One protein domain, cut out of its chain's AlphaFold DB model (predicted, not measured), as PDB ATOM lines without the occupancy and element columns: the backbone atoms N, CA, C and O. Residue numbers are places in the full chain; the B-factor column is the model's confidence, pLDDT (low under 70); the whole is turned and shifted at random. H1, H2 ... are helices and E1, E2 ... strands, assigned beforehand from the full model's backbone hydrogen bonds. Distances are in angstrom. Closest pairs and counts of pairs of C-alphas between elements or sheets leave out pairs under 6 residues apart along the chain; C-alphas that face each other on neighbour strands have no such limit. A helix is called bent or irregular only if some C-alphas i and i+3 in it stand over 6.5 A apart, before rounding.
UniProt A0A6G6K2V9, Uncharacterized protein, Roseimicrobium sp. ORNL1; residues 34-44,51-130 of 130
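Overview. This is residues 34 to 44 and 51 to 130 of the 130 residues of an uncharacterized protein of Roseimicrobium sp. ORNL1 (UniProt A0A6G6K2V9). A four-stranded antiparallel sheet, only just strongly twisted, forms the middle, with a pair of helices over each face. H1 and H2 lie side by side and cross the strands on one face, while H3 and H4 run along the strands on the other. The printed part has 91 residues, with four named helices and four named strands in the order H1 H2 E1 H3 H4 E2 E3 E4; the sheet's order is E1 E2 E3 E4. The class is mixed, helices and strands, and the whole is compact, with a radius of gyration of the C-alphas of 12.4 A and spans of 35 by 29 by 21 A.

Along the chain. H1, residues 34 to 42, begins at C-alpha 34 (50.675, 48.236, -17.480) and is 12.7 A long. H2, residues 51 to 59, is 13.4 A long and neither bent nor irregular, but only just: C-alphas 55 and 58 are 6.2 A apart. E1 is residues 65 to 67, 6.4 A. H3, residues 70 to 79, measures 14.2 A, and H4, residues 86 to 98, 18.5 A. E2, residues 101 to 107, spans 19.4 A; E3, residues 111 to 117, 19.0 A; E4, residues 123 to 129, 16.3 A, ending at C-alpha 129 (35.212, 51.603, -8.632).

Arrangement. E2, E3 and E4 form a meander, each strand the antiparallel neighbour of the one before, in two hairpins. N 103 and O 115 are 2.9 A apart, and N 114 and O 127 2.8 A, within hydrogen-bond range. Edge strand E1 is antiparallel to E2, with N 65 and O 104 at 2.8 A. H1 and H2 touch, closest at the C-alphas of Gln 35 and Ala 58, 4.8 A, at a shallow tilt of 10 degrees, opposite ways. Both run across the strands, at heights over the sheet of 8.9 A and 9.5 A. On the opposite face, H3 lies over E2 and E3, along the strands at 14 degrees to E2 on the local plane. H4 lies over E3 and E4, only just along the strands at 27 degrees to E4 on the local plane. H3 and H4 are close but not clearly touching, closest at the C-alphas of Phe 70 and Phe 96, 6.5 A. In H1, H3 and H4 every O i to N i+4 pair is within hydrogen-bond range; H2 has 2 of 5, and 3 of 6 O i to N i+3 pairs.

Size, cuts and confidence. The two farthest C-alphas, of Glu 59 and Glu 86, are 35.5 A apart. Residues 45 to 50 are not printed, and C-alphas 44 and 51 are 9.6 A apart across this cut. Of the links printed whole, none is long. Mean pLDDT of the printed part is 76.9; residues 34 to 44, 51 to 63, 107 to 111, 121 and 130 are under 70.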
ATOM      1  N   TRP A  34      51.946  47.710 -17.983       49.41
ATOM      2  CA  TRP A  34      50.675  48.236 -17.480       49.41
ATOM      3  C   TRP A  34      50.164  49.488 -18.212       49.41
ATOM      4  O   TRP A  34      48.966  49.755 -18.181       49.41
ATOM      5  N   GLN A  35      51.020  50.228 -18.918       55.19
ATOM      6  CA  GLN A  35      50.607  51.337 -19.787       55.19
ATOM      7  C   GLN A  35      49.895  50.821 -21.047       55.19
ATOM      8  O   GLN A  35      48.918  51.419 -21.495       55.19
ATOM      9  N   ALA A  36      50.300  49.656 -21.567       53.50
ATOM     10  CA  ALA A  36      49.571  48.965 -22.633       53.50
ATOM     11  C   ALA A  36      48.181  48.490 -22.162       53.50
ATOM     12  O   ALA A  36      47.203  48.574 -22.905       53.50
ATOM     13  N   VAL A  37      48.077  48.063 -20.899       51.62
ATOM     14  CA  VAL A  37      46.803  47.716 -20.255       51.62
ATOM     15  C   VAL A  37      45.900  48.953 -20.134       51.62
ATOM     16  O   VAL A  37      44.719  48.855 -20.451       51.62
ATOM     17  N   ALA A  38      46.444  50.128 -19.793       54.25
ATOM     18  CA  ALA A  38      45.696  51.391 -19.751       54.25
ATOM     19  C   ALA A  38      45.068  51.784 -21.089       54.25
ATOM     20  O   ALA A  38      43.873  52.076 -21.154       54.25
ATOM     21  N   LYS A  39      45.852  51.695 -22.169       56.16
ATOM     22  CA  LYS A  39      45.376  51.917 -23.543       56.16
ATOM     23  C   LYS A  39      44.303  50.905 -23.961       56.16
ATOM     24  O   LYS A  39      43.422  51.227 -24.748       56.16
ATOM     25  N   GLY A  40      44.366  49.678 -23.439       52.59
ATOM     26  CA  GLY A  40      43.346  48.655 -23.666       52.59
ATOM     27  C   GLY A  40      42.015  48.979 -22.984       52.59
ATOM     28  O   GLY A  40      40.966  48.806 -23.598       52.59
ATOM     29  N   VAL A  41      42.035  49.494 -21.749       54.16
ATOM     30  CA  VAL A  41      40.794  49.826 -21.030       54.16
ATOM     31  C   VAL A  41      40.093  51.044 -21.629       54.16
ATOM     32  O   VAL A  41      38.875  51.015 -21.754       54.16
ATOM     33  N   SER A  42      40.825  52.062 -22.098       52.78
ATOM     34  CA  SER A  42      40.204  53.225 -22.759       52.78
ATOM     35  C   SER A  42      39.431  52.863 -24.038       52.78
ATOM     36  O   SER A  42      38.510  53.585 -24.419       52.78
ATOM     37  N   SER A  43      39.759  51.725 -24.666       52.62
ATOM     38  CA  SER A  43      39.030  51.170 -25.818       52.62
ATOM     39  C   SER A  43      37.789  50.341 -25.457       52.62
ATOM     40  O   SER A  43      36.986  50.051 -26.338       52.62
ATOM     41  N   LEU A  44      37.632  49.950 -24.186       51.09
ATOM     42  CA  LEU A  44      36.498  49.160 -23.682       51.09
ATOM     43  C   LEU A  44      35.409  50.019 -23.025       51.09
ATOM     44  O   LEU A  44      34.325  49.511 -22.747       51.09
ATOM     45  N   ARG A  51      36.098  58.040 -19.380       43.09
ATOM     46  CA  ARG A  51      37.357  58.072 -20.161       43.09
ATOM     47  C   ARG A  51      38.520  58.738 -19.413       43.09
ATOM     48  O   ARG A  51      39.647  58.256 -19.479       43.09
ATOM     49  N   THR A  52      38.251  59.789 -18.635       45.53
ATOM     50  CA  THR A  52      39.296  60.574 -17.959       45.53
ATOM     51  C   THR A  52      40.016  59.825 -16.836       45.53
ATOM     52  O   THR A  52      41.163  60.153 -16.542       45.53
ATOM     53  N   ALA A  53      39.386  58.825 -16.208       43.94
ATOM     54  CA  ALA A  53      40.043  58.012 -15.178       43.94
ATOM     55  C   ALA A  53      41.022  56.991 -15.792       43.94
ATOM     56  O   ALA A  53      42.049  56.677 -15.192       43.94
ATOM     57  N   PHE A  54      40.742  56.520 -17.013       50.38
ATOM     58  CA  PHE A  54      41.579  55.555 -17.736       50.38
ATOM     59  C   PHE A  54      42.706  56.193 -18.528       50.38
ATOM     60  O   PHE A  54      43.809  55.650 -18.531       50.38
ATOM     61  N   ASP A  55      42.473  57.355 -19.138       51.12
ATOM     62  CA  ASP A  55      43.538  58.105 -19.813       51.12
ATOM     63  C   ASP A  55      44.660  58.461 -18.819       51.12
ATOM     64  O   ASP A  55      45.843  58.332 -19.128       51.12
ATOM     65  N   ARG A  56      44.290  58.759 -17.567       48.94
ATOM     66  CA  ARG A  56      45.227  58.988 -16.459       48.94
ATOM     67  C   ARG A  56      45.866  57.720 -15.893       48.94
ATOM     68  O   ARG A  56      46.870  57.800 -15.191       48.94
ATOM     69  N   PHE A  57      45.357  56.528 -16.202       52.78
ATOM     70  CA  PHE A  57      45.952  55.283 -15.712       52.78
ATOM     71  C   PHE A  57      47.349  55.042 -16.310       52.78
ATOM     72  O   PHE A  57      48.236  54.540 -15.617       52.78
ATOM     73  N   ALA A  58      47.589  55.487 -17.549       53.59
ATOM     74  CA  ALA A  58      48.923  55.493 -18.157       53.59
ATOM     75  C   ALA A  58      49.905  56.458 -17.457       53.59
ATOM     76  O   ALA A  58      51.120  56.268 -17.545       53.59
ATOM     77  N   GLU A  59      49.371  57.456 -16.747       54.28
ATOM     78  CA  GLU A  59      50.102  58.482 -15.993       54.28
ATOM     79  C   GLU A  59      50.331  58.082 -14.521       54.28
ATOM     80  O   GLU A  59      51.075  58.752 -13.803       54.28
ATOM     81  N   SER A  60      49.731  56.975 -14.055       57.59
ATOM     82  CA  SER A  60      49.893  56.496 -12.680       57.59
ATOM     83  C   SER A  60      51.347  56.122 -12.390       57.59
ATOM     84  O   SER A  60      51.928  55.233 -13.016       57.59
ATOM     85  N   SER A  61      51.907  56.741 -11.352       59.56
ATOM     86  CA  SER A  61      53.209  56.368 -10.783       59.56
ATOM     87  C   SER A  61      53.141  55.123  -9.889       59.56
ATOM     88  O   SER A  61      54.178  54.580  -9.502       59.56
ATOM     89  N   VAL A  62      51.931  54.655  -9.558       67.19
ATOM     90  CA  VAL A  62      51.711  53.467  -8.732       67.19
ATOM     91  C   VAL A  62      51.566  52.242  -9.636       67.19
ATOM     92  O   VAL A  62      50.638  52.200 -10.452       67.19
ATOM     93  N   PRO A  63      52.441  51.229  -9.496       69.06
ATOM     94  CA  PRO A  63      52.339  50.010 -10.281       69.06
ATOM     95  C   PRO A  63      51.104  49.197  -9.859       69.06
ATOM     96  O   PRO A  63      50.790  49.122  -8.665       69.06
ATOM     97  N   PRO A  64      50.406  48.545 -10.804       78.62
ATOM     98  CA  PRO A  64      49.289  47.680 -10.464       78.62
ATOM     99  C   PRO A  64      49.762  46.441  -9.696       78.62
ATOM    100  O   PRO A  64      50.840  45.891  -9.933       78.62
ATOM    101  N   LYS A  65      48.912  45.956  -8.794       88.50
ATOM    102  CA  LYS A  65      49.128  44.723  -8.038       88.50
ATOM    103  C   LYS A  65      48.525  43.543  -8.796       88.50
ATOM    104  O   LYS A  65      47.338  43.558  -9.110       88.50
ATOM    105  N   ARG A  66      49.302  42.484  -9.028       90.56
ATOM    106  CA  ARG A  66      48.756  41.225  -9.552       90.56
ATOM    107  C   ARG A  66      47.890  40.541  -8.495       90.56
ATOM    108  O   ARG A  66      48.288  40.463  -7.333       90.56
ATOM    109  N   LEU A  67      46.732  40.038  -8.905       93.44
ATOM    110  CA  LEU A  67      45.871  39.192  -8.084       93.44
ATOM    111  C   LEU A  67      46.042  37.736  -8.514       93.44
ATOM    112  O   LEU A  67      46.097  37.437  -9.708       93.44
ATOM    113  N   HIS A  68      46.138  36.839  -7.539       94.25
ATOM    114  CA  HIS A  68      46.406  35.418  -7.768       94.25
ATOM    115  C   HIS A  68      45.223  34.528  -7.419       94.25
ATOM    116  O   HIS A  68      45.166  33.386  -7.867       94.25
ATOM    117  N   THR A  69      44.272  35.039  -6.640       96.94
ATOM    118  CA  THR A  69      43.092  34.284  -6.224       96.94
ATOM    119  C   THR A  69      41.816  35.084  -6.435       96.94
ATOM    120  O   THR A  69      41.798  36.311  -6.322       96.94
ATOM    121  N   PHE A  70      40.710  34.378  -6.677       95.12
ATOM    122  CA  PHE A  70      39.400  35.018  -6.758       95.12
ATOM    123  C   PHE A  70      38.986  35.663  -5.424       95.12
ATOM    124  O   PHE A  70      38.360  36.717  -5.412       95.12
ATOM    125  N   SER A  71      39.414  35.106  -4.289       95.62
ATOM    126  CA  SER A  71      39.147  35.699  -2.975       95.62
ATOM    127  C   SER A  71      39.771  37.087  -2.806       95.62
ATOM    128  O   SER A  71      39.209  37.929  -2.111       95.62
ATOM    129  N   GLU A  72      40.901  37.380  -3.463       95.44
ATOM    130  CA  GLU A  72      41.446  38.741  -3.493       95.44
ATOM    131  C   GLU A  72      40.553  39.702  -4.281       95.44
ATOM    132  O   GLU A  72      40.379  40.841  -3.848       95.44
ATOM    133  N   VAL A  73      39.969  39.245  -5.394       92.88
ATOM    134  CA  VAL A  73      39.000  40.017  -6.190       92.88
ATOM    135  C   VAL A  73      37.773  40.343  -5.342       92.88
ATOM    136  O   VAL A  73      37.368  41.501  -5.272       92.88
ATOM    137  N   GLU A  74      37.216  39.345  -4.652       94.00
ATOM    138  CA  GLU A  74      36.055  39.521  -3.773       94.00
ATOM    139  C   GLU A  74      36.357  40.451  -2.598       94.00
ATOM    140  O   GLU A  74      35.550  41.322  -2.275       94.00
ATOM    141  N   ARG A  75      37.537  40.308  -1.982       94.62
ATOM    142  CA  ARG A  75      37.981  41.186  -0.894       94.62
ATOM    143  C   ARG A  75      38.057  42.638  -1.360       94.62
ATOM    144  O   ARG A  75      37.514  43.504  -0.684       94.62
ATOM    145  N   ILE A  76      38.683  42.899  -2.508       91.56
ATOM    146  CA  ILE A  76      38.815  44.258  -3.056       91.56
ATOM    147  C   ILE A  76      37.444  44.824  -3.429       91.56
ATOM    148  O   ILE A  76      37.141  45.953  -3.060       91.56
ATOM    149  N   ALA A  77      36.592  44.044  -4.099       89.12
ATOM    150  CA  ALA A  77      35.231  44.463  -4.421       89.12
ATOM    151  C   ALA A  77      34.462  44.884  -3.157       89.12
ATOM    152  O   ALA A  77      33.887  45.969  -3.116       89.12
ATOM    153  N   LYS A  78      34.541  44.079  -2.090       91.06
ATOM    154  CA  LYS A  78      33.912  44.381  -0.800       91.06
ATOM    155  C   LYS A  78      34.499  45.626  -0.128       91.06
ATOM    156  O   LYS A  78      33.742  46.440   0.388       91.06
ATOM    157  N   GLU A  79      35.822  45.792  -0.140       91.19
ATOM    158  CA  GLU A  79      36.511  46.986   0.384       91.19
ATOM    159  C   GLU A  79      36.091  48.269  -0.344       91.19
ATOM    160  O   GLU A  79      36.104  49.345   0.248       91.19
ATOM    161  N   ARG A  80      35.673  48.153  -1.608       85.25
ATOM    162  CA  ARG A  80      35.126  49.246  -2.420       85.25
ATOM    163  C   ARG A  80      33.599  49.351  -2.366       85.25
ATOM    164  O   ARG A  80      33.006  50.037  -3.185       85.25
ATOM    165  N   GLY A  81      32.957  48.680  -1.408       84.75
ATOM    166  CA  GLY A  81      31.510  48.758  -1.193       84.75
ATOM    167  C   GLY A  81      30.667  47.927  -2.165       84.75
ATOM    168  O   GLY A  81      29.440  47.956  -2.082       84.75
ATOM    169  N   LEU A  82      31.286  47.143  -3.053       83.06
ATOM    170  CA  LEU A  82      30.574  46.282  -3.989       83.06
ATOM    171  C   LEU A  82      30.251  44.934  -3.331       83.06
ATOM    172  O   LEU A  82      31.124  44.084  -3.137       83.06
ATOM    173  N   THR A  83      28.973  44.711  -3.027       86.62
ATOM    174  CA  THR A  83      28.481  43.400  -2.581       86.62
ATOM    175  C   THR A  83      27.945  42.631  -3.777       86.62
ATOM    176  O   THR A  83      26.892  42.956  -4.307       86.62
ATOM    177  N   LEU A  84      28.675  41.600  -4.196       84.12
ATOM    178  CA  LEU A  84      28.274  40.739  -5.307       84.12
ATOM    179  C   LEU A  84      27.154  39.786  -4.879       84.12
ATOM    180  O   LEU A  84      27.311  39.072  -3.876       84.12
ATOM    181  N   SER A  85      26.084  39.723  -5.668       91.56
ATOM    182  CA  SER A  85      25.107  38.634  -5.629       91.56
ATOM    183  C   SER A  85      25.747  37.302  -6.041       91.56
ATOM    184  O   SER A  85      26.852  37.257  -6.586       91.56
ATOM    185  N   GLU A  86      25.065  36.187  -5.785       93.25
ATOM    186  CA  GLU A  86      25.576  34.857  -6.135       93.25
ATOM    187  C   GLU A  86      25.788  34.690  -7.650       93.25
ATOM    188  O   GLU A  86      26.836  34.201  -8.076       93.25
ATOM    189  N   ALA A  87      24.854  35.188  -8.466       92.94
ATOM    190  CA  ALA A  87      24.975  35.169  -9.923       92.94
ATOM    191  C   ALA A  87      26.190  35.979 -10.410       92.94
ATOM    192  O   ALA A  87      26.974  35.499 -11.230       92.94
ATOM    193  N   GLU A  88      26.408  37.174  -9.853       88.94
ATOM    194  CA  GLU A  88      27.569  38.004 -10.192       88.94
ATOM    195  C   GLU A  88      28.885  37.380  -9.724       88.94
ATOM    196  O   GLU A  88      29.894  37.492 -10.421       88.94
ATOM    197  N   ARG A  89      28.905  36.707  -8.564       92.81
ATOM    198  CA  ARG A  89      30.089  35.955  -8.118       92.81
ATOM    199  C   ARG A  89      30.425  34.842  -9.092       92.81
ATOM    200  O   ARG A  89      31.591  34.710  -9.448       92.81
ATOM    201  N   MET A  90      29.434  34.068  -9.537       94.88
ATOM    202  CA  MET A  90      29.657  33.006 -10.521       94.88
ATOM    203  C   MET A  90      30.190  33.571 -11.840       94.88
ATOM    204  O   MET A  90      31.190  33.077 -12.355       94.88
ATOM    205  N   GLN A  91      29.596  34.653 -12.341       92.75
ATOM    206  CA  GLN A  91      30.059  35.312 -13.563       92.75
ATOM    207  C   GLN A  91      31.498  35.835 -13.430       92.75
ATOM    208  O   GLN A  91      32.346  35.569 -14.279       92.75
ATOM    209  N   LYS A  92      31.815  36.547 -12.345       90.88
ATOM    210  CA  LYS A  92      33.158  37.112 -12.124       90.88
ATOM    211  C   LYS A  92      34.198  36.029 -11.853       90.88
ATOM    212  O   LYS A  92      35.360  36.202 -12.213       90.88
ATOM    213  N   ARG A  93      33.797  34.900 -11.264       96.44
ATOM    214  CA  ARG A  93      34.648  33.714 -11.122       96.44
ATOM    215  C   ARG A  93      35.009  33.133 -12.487       96.44
ATOM    216  O   ARG A  93      36.179  32.861 -12.715       96.44
ATOM    217  N   GLN A  94      34.056  33.048 -13.413       95.88
ATOM    218  CA  GLN A  94      34.341  32.635 -14.792       95.88
ATOM    219  C   GLN A  94      35.297  33.608 -15.499       95.88
ATOM    220  O   GLN A  94      36.207  33.177 -16.207       95.88
ATOM    221  N   TRP A  95      35.154  34.922 -15.282       92.50
ATOM    222  CA  TRP A  95      36.122  35.904 -15.795       92.50
ATOM    223  C   TRP A  95      37.523  35.688 -15.218       92.50
ATOM    224  O   TRP A  95      38.504  35.779 -15.946       92.50
ATOM    225  N   PHE A  96      37.621  35.386 -13.922       95.12
ATOM    226  CA  PHE A  96      38.893  35.093 -13.266       95.12
ATOM    227  C   PHE A  96      39.550  33.827 -13.826       95.12
ATOM    228  O   PHE A  96      40.732  33.847 -14.146       95.12
ATOM    229  N   GLU A  97      38.787  32.746 -13.970       95.12
ATOM    230  CA  GLU A  97      39.278  31.450 -14.456       95.12
ATOM    231  C   GLU A  97      39.673  31.480 -15.940       95.12
ATOM    232  O   GLU A  97      40.570  30.749 -16.352       95.12
ATOM    233  N   SER A  98      39.038  32.340 -16.741       92.56
ATOM    234  CA  SER A  98      39.377  32.534 -18.158       92.56
ATOM    235  C   SER A  98      40.500  33.549 -18.399       92.56
ATOM    236  O   SER A  98      41.045  33.612 -19.504       92.56
ATOM    237  N   ALA A  99      40.870  34.341 -17.391       89.25
ATOM    238  CA  ALA A  99      41.948  35.312 -17.496       89.25
ATOM    239  C   ALA A  99      43.320  34.639 -17.356       89.25
ATOM    240  O   ALA A  99      43.549  33.812 -16.476       89.25
ATOM    241  N   ALA A 100      44.284  35.060 -18.172       87.69
ATOM    242  CA  ALA A 100      45.680  34.676 -17.980       87.69
ATOM    243  C   ALA A 100      46.335  35.492 -16.854       87.69
ATOM    244  O   ALA A 100      47.194  34.996 -16.118       87.69
ATOM    245  N   THR A 101      45.950  36.765 -16.716       87.25
ATOM    246  CA  THR A 101      46.423  37.635 -15.634       87.25
ATOM    247  C   THR A 101      45.313  38.543 -15.126       87.25
ATOM    248  O   THR A 101      44.470  39.001 -15.892       87.25
ATOM    249  N   VAL A 102      45.323  38.812 -13.819       89.88
ATOM    250  CA  VAL A 102      44.374  39.719 -13.173       89.88
ATOM    251  C   VAL A 102      45.146  40.781 -12.405       89.88
ATOM    252  O   VAL A 102      46.069  40.463 -11.651       89.88
ATOM    253  N   TRP A 103      44.776  42.042 -12.599       87.56
ATOM    254  CA  TRP A 103      45.481  43.199 -12.048       87.56
ATOM    255  C   TRP A 103      44.525  44.093 -11.278       87.56
ATOM    256  O   TRP A 103      43.483  44.461 -11.801       87.56
ATOM    257  N   HIS A 104      44.894  44.478 -10.062       88.44
ATOM    258  CA  HIS A 104      44.248  45.549  -9.319       88.44
ATOM    259  C   HIS A 104      45.079  46.820  -9.428       88.44
ATOM    260  O   HIS A 104      46.280  46.809  -9.156       88.44
ATOM    261  N   TYR A 105      44.430  47.922  -9.763       79.56
ATOM    262  CA  TYR A 105      45.046  49.235  -9.757       79.56
ATOM    263  C   TYR A 105      44.277  50.202  -8.868       79.56
ATOM    264  O   TYR A 105      43.075  50.060  -8.649       79.56
ATOM    265  N   ASN A 106      45.000  51.192  -8.357       76.44
ATOM    266  CA  ASN A 106      44.466  52.256  -7.526       76.44
ATOM    267  C   ASN A 106      45.049  53.576  -8.034       76.44
ATOM    268  O   ASN A 106      46.264  53.763  -8.002       76.44
ATOM    269  N   PHE A 107      44.185  54.447  -8.532       68.88
ATOM    270  CA  PHE A 107      44.517  55.755  -9.063       68.88
ATOM    271  C   PHE A 107      44.211  56.820  -8.011       68.88
ATOM    272  O   PHE A 107      43.052  57.129  -7.733       68.88
ATOM    273  N   GLU A 108      45.277  57.330  -7.389       63.62
ATOM    274  CA  GLU A 108      45.257  58.472  -6.459       63.62
ATOM    275  C   GLU A 108      44.219  58.374  -5.322       63.62
ATOM    276  O   GLU A 108      43.788  59.376  -4.759       63.62
ATOM    277  N   GLY A 109      43.799  57.155  -4.967       63.00
ATOM    278  CA  GLY A 109      42.771  56.910  -3.954       63.00
ATOM    279  C   GLY A 109      41.346  57.295  -4.368       63.00
ATOM    280  O   GLY A 109      40.427  57.005  -3.605       63.00
ATOM    281  N   GLN A 110      41.159  57.891  -5.548       64.56
ATOM    282  CA  GLN A 110      39.856  58.297  -6.081       64.56
ATOM    283  C   GLN A 110      39.211  57.193  -6.914       64.56
ATOM    284  O   GLN A 110      38.032  56.918  -6.748       64.56
ATOM    285  N   TYR A 111      39.993  56.519  -7.756       69.56
ATOM    286  CA  TYR A 111      39.492  55.464  -8.630       69.56
ATOM    287  C   TYR A 111      40.289  54.188  -8.422       69.56
ATOM    288  O   TYR A 111      41.491  54.212  -8.169       69.56
ATOM    289  N   SER A 112      39.646  53.036  -8.533       78.12
ATOM    290  CA  SER A 112      40.350  51.756  -8.543       78.12
ATOM    291  C   SER A 112      39.637  50.770  -9.438       78.12
ATOM    292  O   SER A 112      38.461  50.933  -9.748       78.12
ATOM    293  N   GLY A 113      40.328  49.713  -9.836       82.88
ATOM    294  CA  GLY A 113      39.672  48.677 -10.607       82.88
ATOM    295  C   GLY A 113      40.462  47.395 -10.710       82.88
ATOM    296  O   GLY A 113      41.637  47.321 -10.350       82.88
ATOM    297  N   ILE A 114      39.777  46.365 -11.186       87.50
ATOM    298  CA  ILE A 114      40.312  45.029 -11.411       87.50
ATOM    299  C   ILE A 114      40.176  44.711 -12.892       87.50
ATOM    300  O   ILE A 114      39.077  44.751 -13.436       87.50
ATOM    301  N   LEU A 115      41.290  44.388 -13.536       85.31
ATOM    302  CA  LEU A 115      41.379  44.108 -14.962       85.31
ATOM    303  C   LEU A 115      41.667  42.629 -15.169       85.31
ATOM    304  O   LEU A 115      42.629  42.099 -14.612       85.31
ATOM    305  N   PHE A 116      40.854  41.981 -15.993       86.50
ATOM    306  CA  PHE A 116      40.979  40.575 -16.359       86.50
ATOM    307  C   PHE A 116      41.551  40.510 -17.767       86.50
ATOM    308  O   PHE A 116      40.885  40.905 -18.727       86.50
ATOM    309  N   CYS A 117      42.796  40.066 -17.887       80.94
ATOM    310  CA  CYS A 117      43.547  40.101 -19.132       80.94
ATOM    311  C   CYS A 117      43.755  38.695 -19.695       80.94
ATOM    312  O   CYS A 117      44.013  37.746 -18.948       80.94
ATOM    313  N   ASP A 118      43.688  38.566 -21.016       82.81
ATOM    314  CA  ASP A 118      44.043  37.333 -21.717       82.81
ATOM    315  C   ASP A 118      45.569  37.124 -21.792       82.81
ATOM    316  O   ASP A 118      46.364  37.924 -21.290       82.81
ATOM    317  N   ALA A 119      45.992  36.021 -22.417       79.44
ATOM    318  CA  ALA A 119      47.406  35.659 -22.547       79.44
ATOM    319  C   ALA A 119      48.230  36.655 -23.384       79.44
ATOM    320  O   ALA A 119      49.451  36.692 -23.253       79.44
ATOM    321  N   SER A 120      47.579  37.472 -24.219       76.31
ATOM    322  CA  SER A 120      48.227  38.541 -24.986       76.31
ATOM    323  C   SER A 120      48.381  39.842 -24.189       76.31
ATOM    324  O   SER A 120      48.974  40.796 -24.685       76.31
ATOM    325  N   GLY A 121      47.855  39.890 -22.960       67.44
ATOM    326  CA  GLY A 121      47.846  41.082 -22.117       67.44
ATOM    327  C   GLY A 121      46.700  42.048 -22.423       67.44
ATOM    328  O   GLY A 121      46.667  43.139 -21.858       67.44
ATOM    329  N   LYS A 122      45.744  41.671 -23.282       73.12
ATOM    330  CA  LYS A 122      44.564  42.496 -23.571       73.12
ATOM    331  C   LYS A 122      43.513  42.322 -22.489       73.12
ATOM    332  O   LYS A 122      43.204  41.200 -22.091       73.12
ATOM    333  N   VAL A 123      42.919  43.431 -22.058       75.38
ATOM    334  CA  VAL A 123      41.792  43.418 -21.120       75.38
ATOM    335  C   VAL A 123      40.564  42.840 -21.824       75.38
ATOM    336  O   VAL A 123      40.227  43.234 -22.937       75.38
ATOM    337  N   ARG A 124      39.909  41.875 -21.180       78.38
ATOM    338  CA  ARG A 124      38.669  41.235 -21.647       78.38
ATOM    339  C   ARG A 124      37.472  41.660 -20.808       78.38
ATOM    340  O   ARG A 124      36.385  41.842 -21.342       78.38
ATOM    341  N   HIS A 125      37.698  41.833 -19.509       83.81
ATOM    342  CA  HIS A 125      36.699  42.286 -18.549       83.81
ATOM    343  C   HIS A 125      37.339  43.248 -17.549       83.81
ATOM    344  O   HIS A 125      38.543  43.176 -17.287       83.81
ATOM    345  N   ALA A 126      36.526  44.122 -16.960       82.44
ATOM    346  CA  ALA A 126      36.964  45.060 -15.940       82.44
ATOM    347  C   ALA A 126      35.898  45.228 -14.850       82.44
ATOM    348  O   ALA A 126      34.699  45.150 -15.115       82.44
ATOM    349  N   LEU A 127      36.349  45.458 -13.618       81.81
ATOM    350  CA  LEU A 127      35.536  45.953 -12.510       81.81
ATOM    351  C   LEU A 127      36.076  47.308 -12.106       81.81
ATOM    352  O   LEU A 127      37.258  47.410 -11.790       81.81
ATOM    353  N   LEU A 128      35.222  48.318 -12.137       77.81
ATOM    354  CA  LEU A 128      35.606  49.702 -11.918       77.81
ATOM    355  C   LEU A 128      34.925  50.217 -10.654       77.81
ATOM    356  O   LEU A 128      33.777  49.872 -10.378       77.81
ATOM    357  N   PHE A 129      35.660  51.004  -9.880       74.12
ATOM    358  CA  PHE A 129      35.212  51.603  -8.632       74.12
ATOM    359  C   PHE A 129      35.607  53.083  -8.649       74.12
ATOM    360  O   PHE A 129      36.783  53.396  -8.872       74.12
ATOM    361  N   GLY A 130      34.645  53.970  -8.406       64.81
ATOM    362  CA  GLY A 130      34.822  55.422  -8.302       64.81
ATOM    363  C   GLY A 130      34.017  56.008  -7.156       64.81
ATOM    364  O   GLY A 130      33.305  55.225  -6.484       64.81
TER     365      GLY A 130